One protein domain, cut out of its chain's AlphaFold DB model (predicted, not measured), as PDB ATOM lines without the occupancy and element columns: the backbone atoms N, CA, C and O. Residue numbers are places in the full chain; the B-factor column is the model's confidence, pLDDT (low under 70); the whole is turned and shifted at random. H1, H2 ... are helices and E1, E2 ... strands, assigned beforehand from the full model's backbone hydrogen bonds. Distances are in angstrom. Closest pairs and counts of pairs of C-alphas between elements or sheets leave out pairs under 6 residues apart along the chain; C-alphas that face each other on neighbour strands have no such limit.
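AT A GLANCE: This is residues 4 to 77 of the 78 residues of an uncharacterized protein of viral metagenome (UniProt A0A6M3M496). Two separate strand hairpins, the longer E3-E4 and the shorter E1-E2, are joined by a pair of short helices, H2 and H3, into an open, loosely formed frame, and the long helix H1 sticks out from it as a free arm. The printed part has 74 residues, with three named helices and four named strands in the order H1 E1 E2 H2 H3 E3 E4; the two sheets, E1 - E2 and E3 - E4, are antiparallel, and the class is mixed. It is loose, with a radius of gyration of the C-alphas of 15.4 A and spans of 45 by 38 by 21 A.

HOW THE PARTS SIT: E3, residues 58 to 65, and E4, residues 69 to 76, form an antiparallel hairpin at 152 degrees, with N 61 and O 73 2.9 A apart, within hydrogen-bond range. H3, residues 51 to 57, runs into E3 with no residue between; its closest C-alpha pair with E4 is Ser 57 and Lys 76, 5.9 A. H2, residues 37 to 46, touches H3, closest at the C-alphas of Ala 44 and Phe 54, 5.5 A; their lines are only just about perpendicular, at 72 degrees. H2 and E4 are only just apart, at 8.4 A. E1, residues 22 to 26, and E2, residues 30 to 34, form the other antiparallel hairpin, with N 24 and O 32 2.9 A apart, within hydrogen-bond range; both strands are apart from E3 and E4. H1, residues 4 to 17, touches no helix. In H1, H2 and H3 every O i to N i+4 pair is within hydrogen-bond range.

IN THESE COORDINATES: E3 is 21.4 A long and E4 23.0 A, ending at C-alpha 76 (28.852, -16.218, 35.648). H1 is 20.0 A, from C-alpha 4 (41.148, -43.727, 5.414).

THE WHOLE: The C-alphas of Glu 4 and Glu 28 are the farthest apart, 48.1 A. Residues 4 to 18 stand free. The printed part has no cut, and the six links are tight. The model's mean pLDDT is 73.2 over the printed part; residues 4 to 22, 31 and 63 to 72 are under 70.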
ATOM      1  N   GLU A   4      40.237 -44.804   4.982       66.19
ATOM      2  CA  GLU A   4      41.148 -43.727   5.414       66.19
ATOM      3  C   GLU A   4      40.460 -42.596   6.197       66.19
ATOM      4  O   GLU A   4      41.036 -42.018   7.118       66.19
ATOM      5  N   ARG A   5      39.196 -42.273   5.879       55.12
ATOM      6  CA  ARG A   5      38.443 -41.259   6.636       55.12
ATOM      7  C   ARG A   5      38.040 -41.759   8.022       55.12
ATOM      8  O   ARG A   5      37.908 -40.938   8.923       55.12
ATOM      9  N   ARG A   6      37.837 -43.070   8.205       61.31
ATOM     10  CA  ARG A   6      37.581 -43.649   9.537       61.31
ATOM     11  C   ARG A   6      38.827 -43.569  10.417       61.31
ATOM     12  O   ARG A   6      38.693 -43.240  11.592       61.31
ATOM     13  N   ASP A   7      40.012 -43.763   9.851       68.69
ATOM     14  CA  ASP A   7      41.271 -43.732  10.606       68.69
ATOM     15  C   ASP A   7      41.645 -42.314  11.054       68.69
ATOM     16  O   ASP A   7      42.078 -42.108  12.187       68.69
ATOM     17  N   ILE A   8      41.395 -41.308  10.209       66.81
ATOM     18  CA  ILE A   8      41.581 -39.893  10.574       66.81
ATOM     19  C   ILE A   8      40.615 -39.490  11.694       66.81
ATOM     20  O   ILE A   8      41.022 -38.848  12.658       66.81
ATOM     21  N   VAL A   9      39.344 -39.893  11.600       55.41
ATOM     22  CA  VAL A   9      38.346 -39.628  12.649       55.41
ATOM     23  C   VAL A   9      38.723 -40.331  13.953       55.41
ATOM     24  O   VAL A   9      38.625 -39.721  15.010       55.41
ATOM     25  N   THR A  10      39.220 -41.567  13.888       63.44
ATOM     26  CA  THR A  10      39.661 -42.323  15.069       63.44
ATOM     27  C   THR A  10      40.857 -41.655  15.745       63.44
ATOM     28  O   THR A  10      40.822 -41.449  16.951       63.44
ATOM     29  N   LYS A  11      41.853 -41.186  14.981       54.69
ATOM     30  CA  LYS A  11      42.988 -40.427  15.532       54.69
ATOM     31  C   LYS A  11      42.581 -39.081  16.132       54.69
ATOM     32  O   LYS A  11      43.116 -38.700  17.163       54.69
ATOM     33  N   ILE A  12      41.619 -38.372  15.534       54.44
ATOM     34  CA  ILE A  12      41.057 -37.138  16.115       54.44
ATOM     35  C   ILE A  12      40.328 -37.445  17.429       54.44
ATOM     36  O   ILE A  12      40.397 -36.657  18.370       54.44
ATOM     37  N   ILE A  13      39.639 -38.587  17.504       49.56
ATOM     38  CA  ILE A  13      38.976 -39.053  18.724       49.56
ATOM     39  C   ILE A  13      40.024 -39.403  19.794       49.56
ATOM     40  O   ILE A  13      39.913 -38.911  20.911       49.56
ATOM     41  N   GLU A  14      41.074 -40.157  19.470       50.12
ATOM     42  CA  GLU A  14      42.167 -40.495  20.400       50.12
ATOM     43  C   GLU A  14      42.931 -39.252  20.901       50.12
ATOM     44  O   GLU A  14      43.193 -39.110  22.100       50.12
ATOM     45  N   ASP A  15      43.220 -38.300  20.012       45.22
ATOM     46  CA  ASP A  15      43.883 -37.033  20.344       45.22
ATOM     47  C   ASP A  15      42.982 -36.133  21.217       45.22
ATOM     48  O   ASP A  15      43.434 -35.505  22.178       45.22
ATOM     49  N   ALA A  16      41.664 -36.144  20.980       44.72
ATOM     50  CA  ALA A  16      40.690 -35.468  21.837       44.72
ATOM     51  C   ALA A  16      40.559 -36.112  23.232       44.72
ATOM     52  O   ALA A  16      40.288 -35.395  24.201       44.72
ATOM     53  N   TYR A  17      40.780 -37.427  23.345       41.59
ATOM     54  CA  TYR A  17      40.746 -38.177  24.607       41.59
ATOM     55  C   TYR A  17      42.016 -38.017  25.455       41.59
ATOM     56  O   TYR A  17      41.969 -38.242  26.664       41.59
ATOM     57  N   THR A  18      43.120 -37.532  24.882       48.25
ATOM     58  CA  THR A  18      44.375 -37.301  25.621       48.25
ATOM     59  C   THR A  18      44.521 -35.843  26.088       48.25
ATOM     60  O   THR A  18      45.616 -35.308  26.226       48.25
ATOM     61  N   LYS A  19      43.405 -35.168  26.394       50.56
ATOM     62  CA  LYS A  19      43.381 -33.937  27.207       50.56
ATOM     63  C   LYS A  19      43.309 -34.306  28.685       50.56
ATOM     64  O   LYS A  19      42.310 -34.056  29.358       50.56
ATOM     65  N   SER A  20      44.353 -34.955  29.190       55.28
ATOM     66  CA  SER A  20      44.413 -35.345  30.597       55.28
ATOM     67  C   SER A  20      44.511 -34.101  31.481       55.28
ATOM     68  O   SER A  20      45.472 -33.333  31.383       55.28
ATOM     69  N   TYR A  21      43.538 -33.909  32.369       62.78
ATOM     70  CA  TYR A  21      43.685 -32.977  33.479       62.78
ATOM     71  C   TYR A  21      44.815 -33.482  34.371       62.78
ATOM     72  O   TYR A  21      44.799 -34.635  34.805       62.78
ATOM     73  N   LYS A  22      45.799 -32.630  34.667       65.00
ATOM     74  CA  LYS A  22      46.754 -32.956  35.725       65.00
ATOM     75  C   LYS A  22      46.000 -32.863  37.043       65.00
ATOM     76  O   LYS A  22      45.597 -31.771  37.443       65.00
ATOM     77  N   MET A  23      45.788 -34.006  37.678       71.56
ATOM     78  CA  MET A  23      45.158 -34.084  38.987       71.56
ATOM     79  C   MET A  23      46.234 -34.263  40.053       71.56
ATOM     80  O   MET A  23      47.201 -34.997  39.847       71.56
ATOM     81  N   ARG A  24      46.079 -33.594  41.192       73.25
ATOM     82  CA  ARG A  24      46.890 -33.855  42.385       73.25
ATOM     83  C   ARG A  24      45.994 -33.953  43.606       73.25
ATOM     84  O   ARG A  24      45.041 -33.190  43.732       73.25
ATOM     85  N   ILE A  25      46.316 -34.887  44.492       73.12
ATOM     86  CA  ILE A  25      45.658 -34.996  45.793       73.12
ATOM     87  C   ILE A  25      46.107 -33.806  46.641       73.12
ATOM     88  O   ILE A  25      47.299 -33.497  46.703       73.12
ATOM     89  N   VAL A  26      45.148 -33.134  47.267       78.56
ATOM     90  CA  VAL A  26      45.378 -32.019  48.183       78.56
ATOM     91  C   VAL A  26      44.627 -32.316  49.475       78.56
ATOM     92  O   VAL A  26      43.402 -32.380  49.498       78.56
ATOM     93  N   GLY A  27      45.367 -32.535  50.562       74.94
ATOM     94  CA  GLY A  27      44.794 -33.008  51.825       74.94
ATOM     95  C   GLY A  27      44.276 -34.449  51.748       74.94
ATOM     96  O   GLY A  27      44.561 -35.179  50.804       74.94
ATOM     97  N   GLU A  28      43.524 -34.867  52.764       77.06
ATOM     98  CA  GLU A  28      43.088 -36.267  52.899       77.06
ATOM     99  C   GLU A  28      41.943 -36.650  51.949       77.06
ATOM    100  O   GLU A  28      41.790 -37.820  51.611       77.06
ATOM    101  N   VAL A  29      41.142 -35.675  51.501       72.19
ATOM    102  CA  VAL A  29      39.882 -35.932  50.776       72.19
ATOM    103  C   VAL A  29      39.645 -35.029  49.561       72.19
ATOM    104  O   VAL A  29      38.564 -35.074  48.981       72.19
ATOM    105  N   SER A  30      40.617 -34.200  49.157       72.12
ATOM    106  CA  SER A  30      40.429 -33.278  48.023       72.12
ATOM    107  C   SER A  30      41.374 -33.575  46.867       72.12
ATOM    108  O   SER A  30      42.480 -34.091  47.036       72.12
ATOM    109  N   VAL A  31      40.930 -33.223  45.663       68.94
ATOM    110  CA  VAL A  31      41.723 -33.319  44.440       68.94
ATOM    111  C   VAL A  31      41.651 -31.984  43.720       68.94
ATOM    112  O   VAL A  31      40.571 -31.450  43.480       68.94
ATOM    113  N   GLU A  32      42.806 -31.452  43.349       75.88
ATOM    114  CA  GLU A  32      42.896 -30.324  42.436       75.88
ATOM    115  C   GLU A  32      43.085 -30.833  41.014       75.88
ATOM    116  O   GLU A  32      43.908 -31.716  40.771       75.88
ATOM    117  N   ALA A  33      42.367 -30.238  40.068       76.31
ATOM    118  CA  ALA A  33      42.495 -30.532  38.650       76.31
ATOM    119  C   ALA A  33      42.921 -29.269  37.893       76.31
ATOM    120  O   ALA A  33      42.266 -28.227  37.956       76.31
ATOM    121  N   THR A  34      44.031 -29.364  37.162       77.44
ATOM    122  CA  THR A  34      44.506 -28.283  36.297       77.44
ATOM    123  C   THR A  34      43.702 -28.260  35.008       77.44
ATOM    124  O   THR A  34      43.815 -29.167  34.185       77.44
ATOM    125  N   LEU A  35      42.928 -27.194  34.816       79.12
ATOM    126  CA  LEU A  35      42.234 -26.916  33.567       79.12
ATOM    127  C   LEU A  35      43.227 -26.360  32.526       79.12
ATOM    128  O   LEU A  35      43.853 -25.328  32.781       79.12
ATOM    129  N   PRO A  36      43.383 -26.995  31.350       80.81
ATOM    130  CA  PRO A  36      44.251 -26.475  30.300       80.81
ATOM    131  C   PRO A  36      43.833 -25.076  29.834       80.81
ATOM    132  O   PRO A  36      42.662 -24.839  29.529       80.81
ATOM    133  N   ARG A  37      44.813 -24.175  29.682       82.19
ATOM    134  CA  ARG A  37      44.608 -22.784  29.235       82.19
ATOM    135  C   ARG A  37      43.806 -22.680  27.933       82.19
ATOM    136  O   ARG A  37      42.915 -21.846  27.843       82.19
ATOM    137  N   ILE A  38      44.045 -23.582  26.978       82.38
ATOM    138  CA  ILE A  38      43.323 -23.623  25.693       82.38
ATOM    139  C   ILE A  38      41.804 -23.799  25.856       82.38
ATOM    140  O   ILE A  38      41.031 -23.349  25.013       82.38
ATOM    141  N   ILE A  39      41.353 -24.457  26.932       85.25
ATOM    142  CA  ILE A  39      39.923 -24.601  27.220       85.25
ATOM    143  C   ILE A  39      39.360 -23.255  27.676       85.25
ATOM    144  O   ILE A  39      38.341 -22.823  27.148       85.25
ATOM    145  N   VAL A  40      40.058 -22.574  28.589       87.44
ATOM    146  CA  VAL A  40      39.677 -21.240  29.075       87.44
ATOM    147  C   VAL A  40      39.634 -20.239  27.922       87.44
ATOM    148  O   VAL A  40      38.630 -19.563  27.737       87.44
ATOM    149  N   GLU A  41      40.668 -20.211  27.081       89.94
ATOM    150  CA  GLU A  41      40.745 -19.355  25.891       89.94
ATOM    151  C   GLU A  41      39.582 -19.579  24.928       89.94
ATOM    152  O   GLU A  41      38.993 -18.627  24.414       89.94
ATOM    153  N   ARG A  42      39.230 -20.846  24.683       89.44
ATOM    154  CA  ARG A  42      38.129 -21.182  23.782       89.44
ATOM    155  C   ARG A  42      36.796 -20.668  24.314       89.44
ATOM    156  O   ARG A  42      35.998 -20.170  23.526       89.44
ATOM    157  N   GLU A  43      36.541 -20.812  25.612       91.94
ATOM    158  CA  GLU A  43      35.286 -20.356  26.213       91.94
ATOM    159  C   GLU A  43      35.242 -18.825  26.356       91.94
ATOM    160  O   GLU A  43      34.226 -18.227  26.007       91.94
ATOM    161  N   ALA A  44      36.354 -18.175  26.716       93.62
ATOM    162  CA  ALA A  44      36.473 -16.714  26.720       93.62
ATOM    163  C   ALA A  44      36.182 -16.117  25.334       93.62
ATOM    164  O   ALA A  44      35.334 -15.235  25.186       93.62
ATOM    165  N   LYS A  45      36.786 -16.693  24.284       94.88
ATOM    166  CA  LYS A  45      36.572 -16.269  22.895       94.88
ATOM    167  C   LYS A  45      35.109 -16.377  22.456       94.88
ATOM    168  O   LYS A  45      34.641 -15.509  21.725       94.88
ATOM    169  N   LYS A  46      34.376 -17.414  22.881       94.19
ATOM    170  CA  LYS A  46      32.942 -17.564  22.552       94.19
ATOM    171  C   LYS A  46      32.089 -16.431  23.115       94.19
ATOM    172  O   LYS A  46      31.059 -16.116  22.532       94.19
ATOM    173  N   LEU A  47      32.513 -15.853  24.234       94.25
ATOM    174  CA  LEU A  47      31.826 -14.755  24.904       94.25
ATOM    175  C   LEU A  47      32.378 -13.379  24.510       94.25
ATOM    176  O   LEU A  47      31.886 -12.372  25.004       94.25
ATOM    177  N   GLY A  48      33.384 -13.326  23.628       96.44
ATOM    178  CA  GLY A  48      34.043 -12.077  23.245       96.44
ATOM    179  C   GLY A  48      34.858 -11.443  24.374       96.44
ATOM    180  O   GLY A  48      35.055 -10.233  24.354       96.44
ATOM    181  N   LEU A  49      35.306 -12.242  25.346       96.12
ATOM    182  CA  LEU A  49      36.086 -11.796  26.499       96.12
ATOM    183  C   LEU A  49      37.570 -12.121  26.313       96.12
ATOM    184  O   LEU A  49      37.934 -13.121  25.680       96.12
ATOM    185  N   THR A  50      38.429 -11.308  26.921       95.12
ATOM    186  CA  THR A  50      39.816 -11.687  27.213       95.12
ATOM    187  C   THR A  50      39.854 -12.815  28.250       95.12
ATOM    188  O   THR A  50      38.859 -13.117  28.917       95.12
ATOM    189  N   ILE A  51      41.002 -13.487  28.384       90.75
ATOM    190  CA  ILE A  51      41.156 -14.567  29.372       90.75
ATOM    191  C   ILE A  51      40.987 -14.001  30.784       90.75
ATOM    192  O   ILE A  51      40.343 -14.621  31.626       90.75
ATOM    193  N   GLU A  52      41.555 -12.824  31.020       92.56
ATOM    194  CA  GLU A  52      41.536 -12.105  32.286       92.56
ATOM    195  C   GLU A  52      40.095 -11.762  32.682       92.56
ATOM    196  O   GLU A  52      39.629 -12.198  33.735       92.56
ATOM    197  N   GLU A  53      39.345 -11.114  31.785       93.75
ATOM    198  CA  GLU A  53      37.927 -10.792  32.004       93.75
ATOM    199  C   GLU A  53      37.089 -12.048  32.254       93.75
ATOM    200  O   GLU A  53      36.191 -12.052  33.099       93.75
ATOM    201  N   PHE A  54      37.370 -13.139  31.537       93.94
ATOM    202  CA  PHE A  54      36.670 -14.405  31.720       93.94
ATOM    203  C   PHE A  54      36.938 -15.011  33.105       93.94
ATOM    204  O   PHE A  54      35.994 -15.430  33.772       93.94
ATOM    205  N   ILE A  55      38.193 -15.027  33.562       89.31
ATOM    206  CA  ILE A  55      38.575 -15.555  34.882       89.31
ATOM    207  C   ILE A  55      37.964 -14.719  36.013       89.31
ATOM    208  O   ILE A  55      37.499 -15.281  37.006       89.31
ATOM    209  N   GLU A  56      37.930 -13.396  35.868       92.00
ATOM    210  CA  GLU A  56      37.342 -12.508  36.875       92.00
ATOM    211  C   GLU A  56      35.827 -12.717  36.993       92.00
ATOM    212  O   GLU A  56      35.295 -12.882  38.098       92.00
ATOM    213  N   SER A  57      35.142 -12.776  35.849       92.56
ATOM    214  CA  SER A  57      33.677 -12.790  35.776       92.56
ATOM    215  C   SER A  57      33.033 -14.177  35.857       92.56
ATOM    216  O   SER A  57      31.813 -14.258  36.015       92.56
ATOM    217  N   HIS A  58      33.802 -15.267  35.759       90.50
ATOM    218  CA  HIS A  58      33.268 -16.633  35.761       90.50
ATOM    219  C   HIS A  58      33.862 -17.513  36.865       90.50
ATOM    220  O   HIS A  58      34.934 -17.269  37.422       90.50
ATOM    221  N   ARG A  59      33.131 -18.577  37.201       85.00
ATOM    222  CA  ARG A  59      33.574 -19.657  38.085       85.00
ATOM    223  C   ARG A  59      33.515 -20.986  37.343       85.00
ATOM    224  O   ARG A  59      32.580 -21.239  36.581       85.00
ATOM    225  N   VAL A  60      34.531 -21.817  37.573       80.69
ATOM    226  CA  VAL A  60      34.625 -23.178  37.035       80.69
ATOM    227  C   VAL A  60      33.957 -24.132  38.013       80.69
ATOM    228  O   VAL A  60      34.295 -24.138  39.193       80.69
ATOM    229  N   GLU A  61      33.041 -24.955  37.520       76.44
ATOM    230  CA  GLU A  61      32.372 -25.982  38.312       76.44
ATOM    231  C   GLU A  61      32.634 -27.360  37.713       76.44
ATOM    232  O   GLU A  61      32.380 -27.594  36.529       76.44
ATOM    233  N   TYR A  62      33.111 -28.280  38.553       71.62
ATOM    234  CA  TYR A  62      33.134 -29.705  38.247       71.62
ATOM    235  C   TYR A  62      31.789 -30.301  38.650       71.62
ATOM    236  O   TYR A  62      31.447 -30.363  39.830       71.62
ATOM    237  N   LEU A  63      31.011 -30.710  37.657       66.88
ATOM    238  CA  LEU A  63      29.748 -31.396  37.850       66.88
ATOM    239  C   LEU A  63      29.995 -32.896  37.933       66.88
ATOM    240  O   LEU A  63      30.545 -33.501  37.008       66.88
ATOM    241  N   PHE A  64      29.554 -33.482  39.039       60.06
ATOM    242  CA  PHE A  64      29.496 -34.921  39.224       60.06
ATOM    243  C   PHE A  64      28.151 -35.412  38.697       60.06
ATOM    244  O   PHE A  64      27.107 -34.939  39.141       60.06
ATOM    245  N   ASN A  65      28.173 -36.339  37.742       55.06
ATOM    246  CA  ASN A  65      26.975 -37.049  37.311       55.06
ATOM    247  C   ASN A  65      27.120 -38.521  37.698       55.06
ATOM    248  O   ASN A  65      27.831 -39.241  36.998       55.06
ATOM    249  N   ASP A  66      26.531 -38.918  38.833       55.31
ATOM    250  CA  ASP A  66      26.339 -40.296  39.321       55.31
ATOM    251  C   ASP A  66      27.420 -41.318  38.905       55.31
ATOM    252  O   ASP A  66      27.128 -42.428  38.468       55.31
ATOM    253  N   PHE A  67      28.697 -40.941  39.043       47.38
ATOM    254  CA  PHE A  67      29.881 -41.747  38.699       47.38
ATOM    255  C   PHE A  67      30.076 -42.115  37.210       47.38
ATOM    256  O   PHE A  67      31.016 -42.837  36.885       47.38
ATOM    257  N   GLY A  68      29.279 -41.571  36.285       57.59
ATOM    258  CA  GLY A  68      29.467 -41.733  34.833       57.59
ATOM    259  C   GLY A  68      30.557 -40.837  34.226       57.59
ATOM    260  O   GLY A  68      30.957 -41.030  33.079       57.59
ATOM    261  N   GLY A  69      31.041 -39.852  34.985       56.97
ATOM    262  CA  GLY A  69      32.107 -38.940  34.580       56.97
ATOM    263  C   GLY A  69      31.996 -37.571  35.248       56.97
ATOM    264  O   GLY A  69      30.943 -37.195  35.764       56.97
ATOM    265  N   ALA A  70      33.100 -36.823  35.237       59.09
ATOM    266  CA  ALA A  70      33.127 -35.421  35.638       59.09
ATOM    267  C   ALA A  70      33.009 -34.535  34.391       59.09
ATOM    268  O   ALA A  70      33.755 -34.715  33.429       59.09
ATOM    269  N   PHE A  71      32.104 -33.559  34.417       65.25
ATOM    270  CA  PHE A  71      31.980 -32.553  33.361       65.25
ATOM    271  C   PHE A  71      32.309 -31.178  33.924       65.25
ATOM    272  O   PHE A  71      31.942 -30.859  35.050       65.25
ATOM    273  N   VAL A  72      32.990 -30.344  33.143       65.94
ATOM    274  CA  VAL A  72      33.293 -28.965  33.536       65.94
ATOM    275  C   VAL A  72      32.263 -28.032  32.915       65.94
ATOM    276  O   VAL A  72      32.050 -28.079  31.701       65.94
ATOM    277  N   ARG A  73      31.663 -27.150  33.718       78.31
ATOM    278  CA  ARG A  73      30.903 -25.997  33.214       78.31
ATOM    279  C   ARG A  73      31.442 -24.692  33.785       78.31
ATOM    280  O   ARG A  73      32.019 -24.667  34.868       78.31
ATOM    281  N   PHE A  74      31.213 -23.604  33.059       81.56
ATOM    282  CA  PHE A  74      31.537 -22.252  33.501       81.56
ATOM    283  C   PHE A  74      30.233 -21.511  33.776       81.56
ATOM    284  O   PHE A  74      29.341 -21.516  32.926       81.56
ATOM    285  N   ARG A  75      30.114 -20.887  34.949       82.88
ATOM    286  CA  ARG A  75      28.976 -20.023  35.294       82.88
ATOM    287  C   ARG A  75      29.449 -18.599  35.549       82.88
ATOM    288  O   ARG A  75      30.564 -18.411  36.032       82.88
ATOM    289  N   LYS A  76      28.602 -17.611  35.258       81.94
ATOM    290  CA  LYS A  76      28.852 -16.218  35.648       81.94
ATOM    291  C   LYS A  76      28.895 -16.120  37.181       81.94
ATOM    292  O   LYS A  76      28.111 -16.788  37.853       81.94
ATOM    293  N   ALA A  77      29.836 -15.349  37.717       71.56
ATOM    294  CA  ALA A  77      29.892 -15.036  39.141       71.56
ATOM    295  C   ALA A  77      28.734 -14.090  39.513       71.56
ATOM    296  O   ALA A  77      28.446 -13.155  38.762       71.56
TER     297      ALA A  77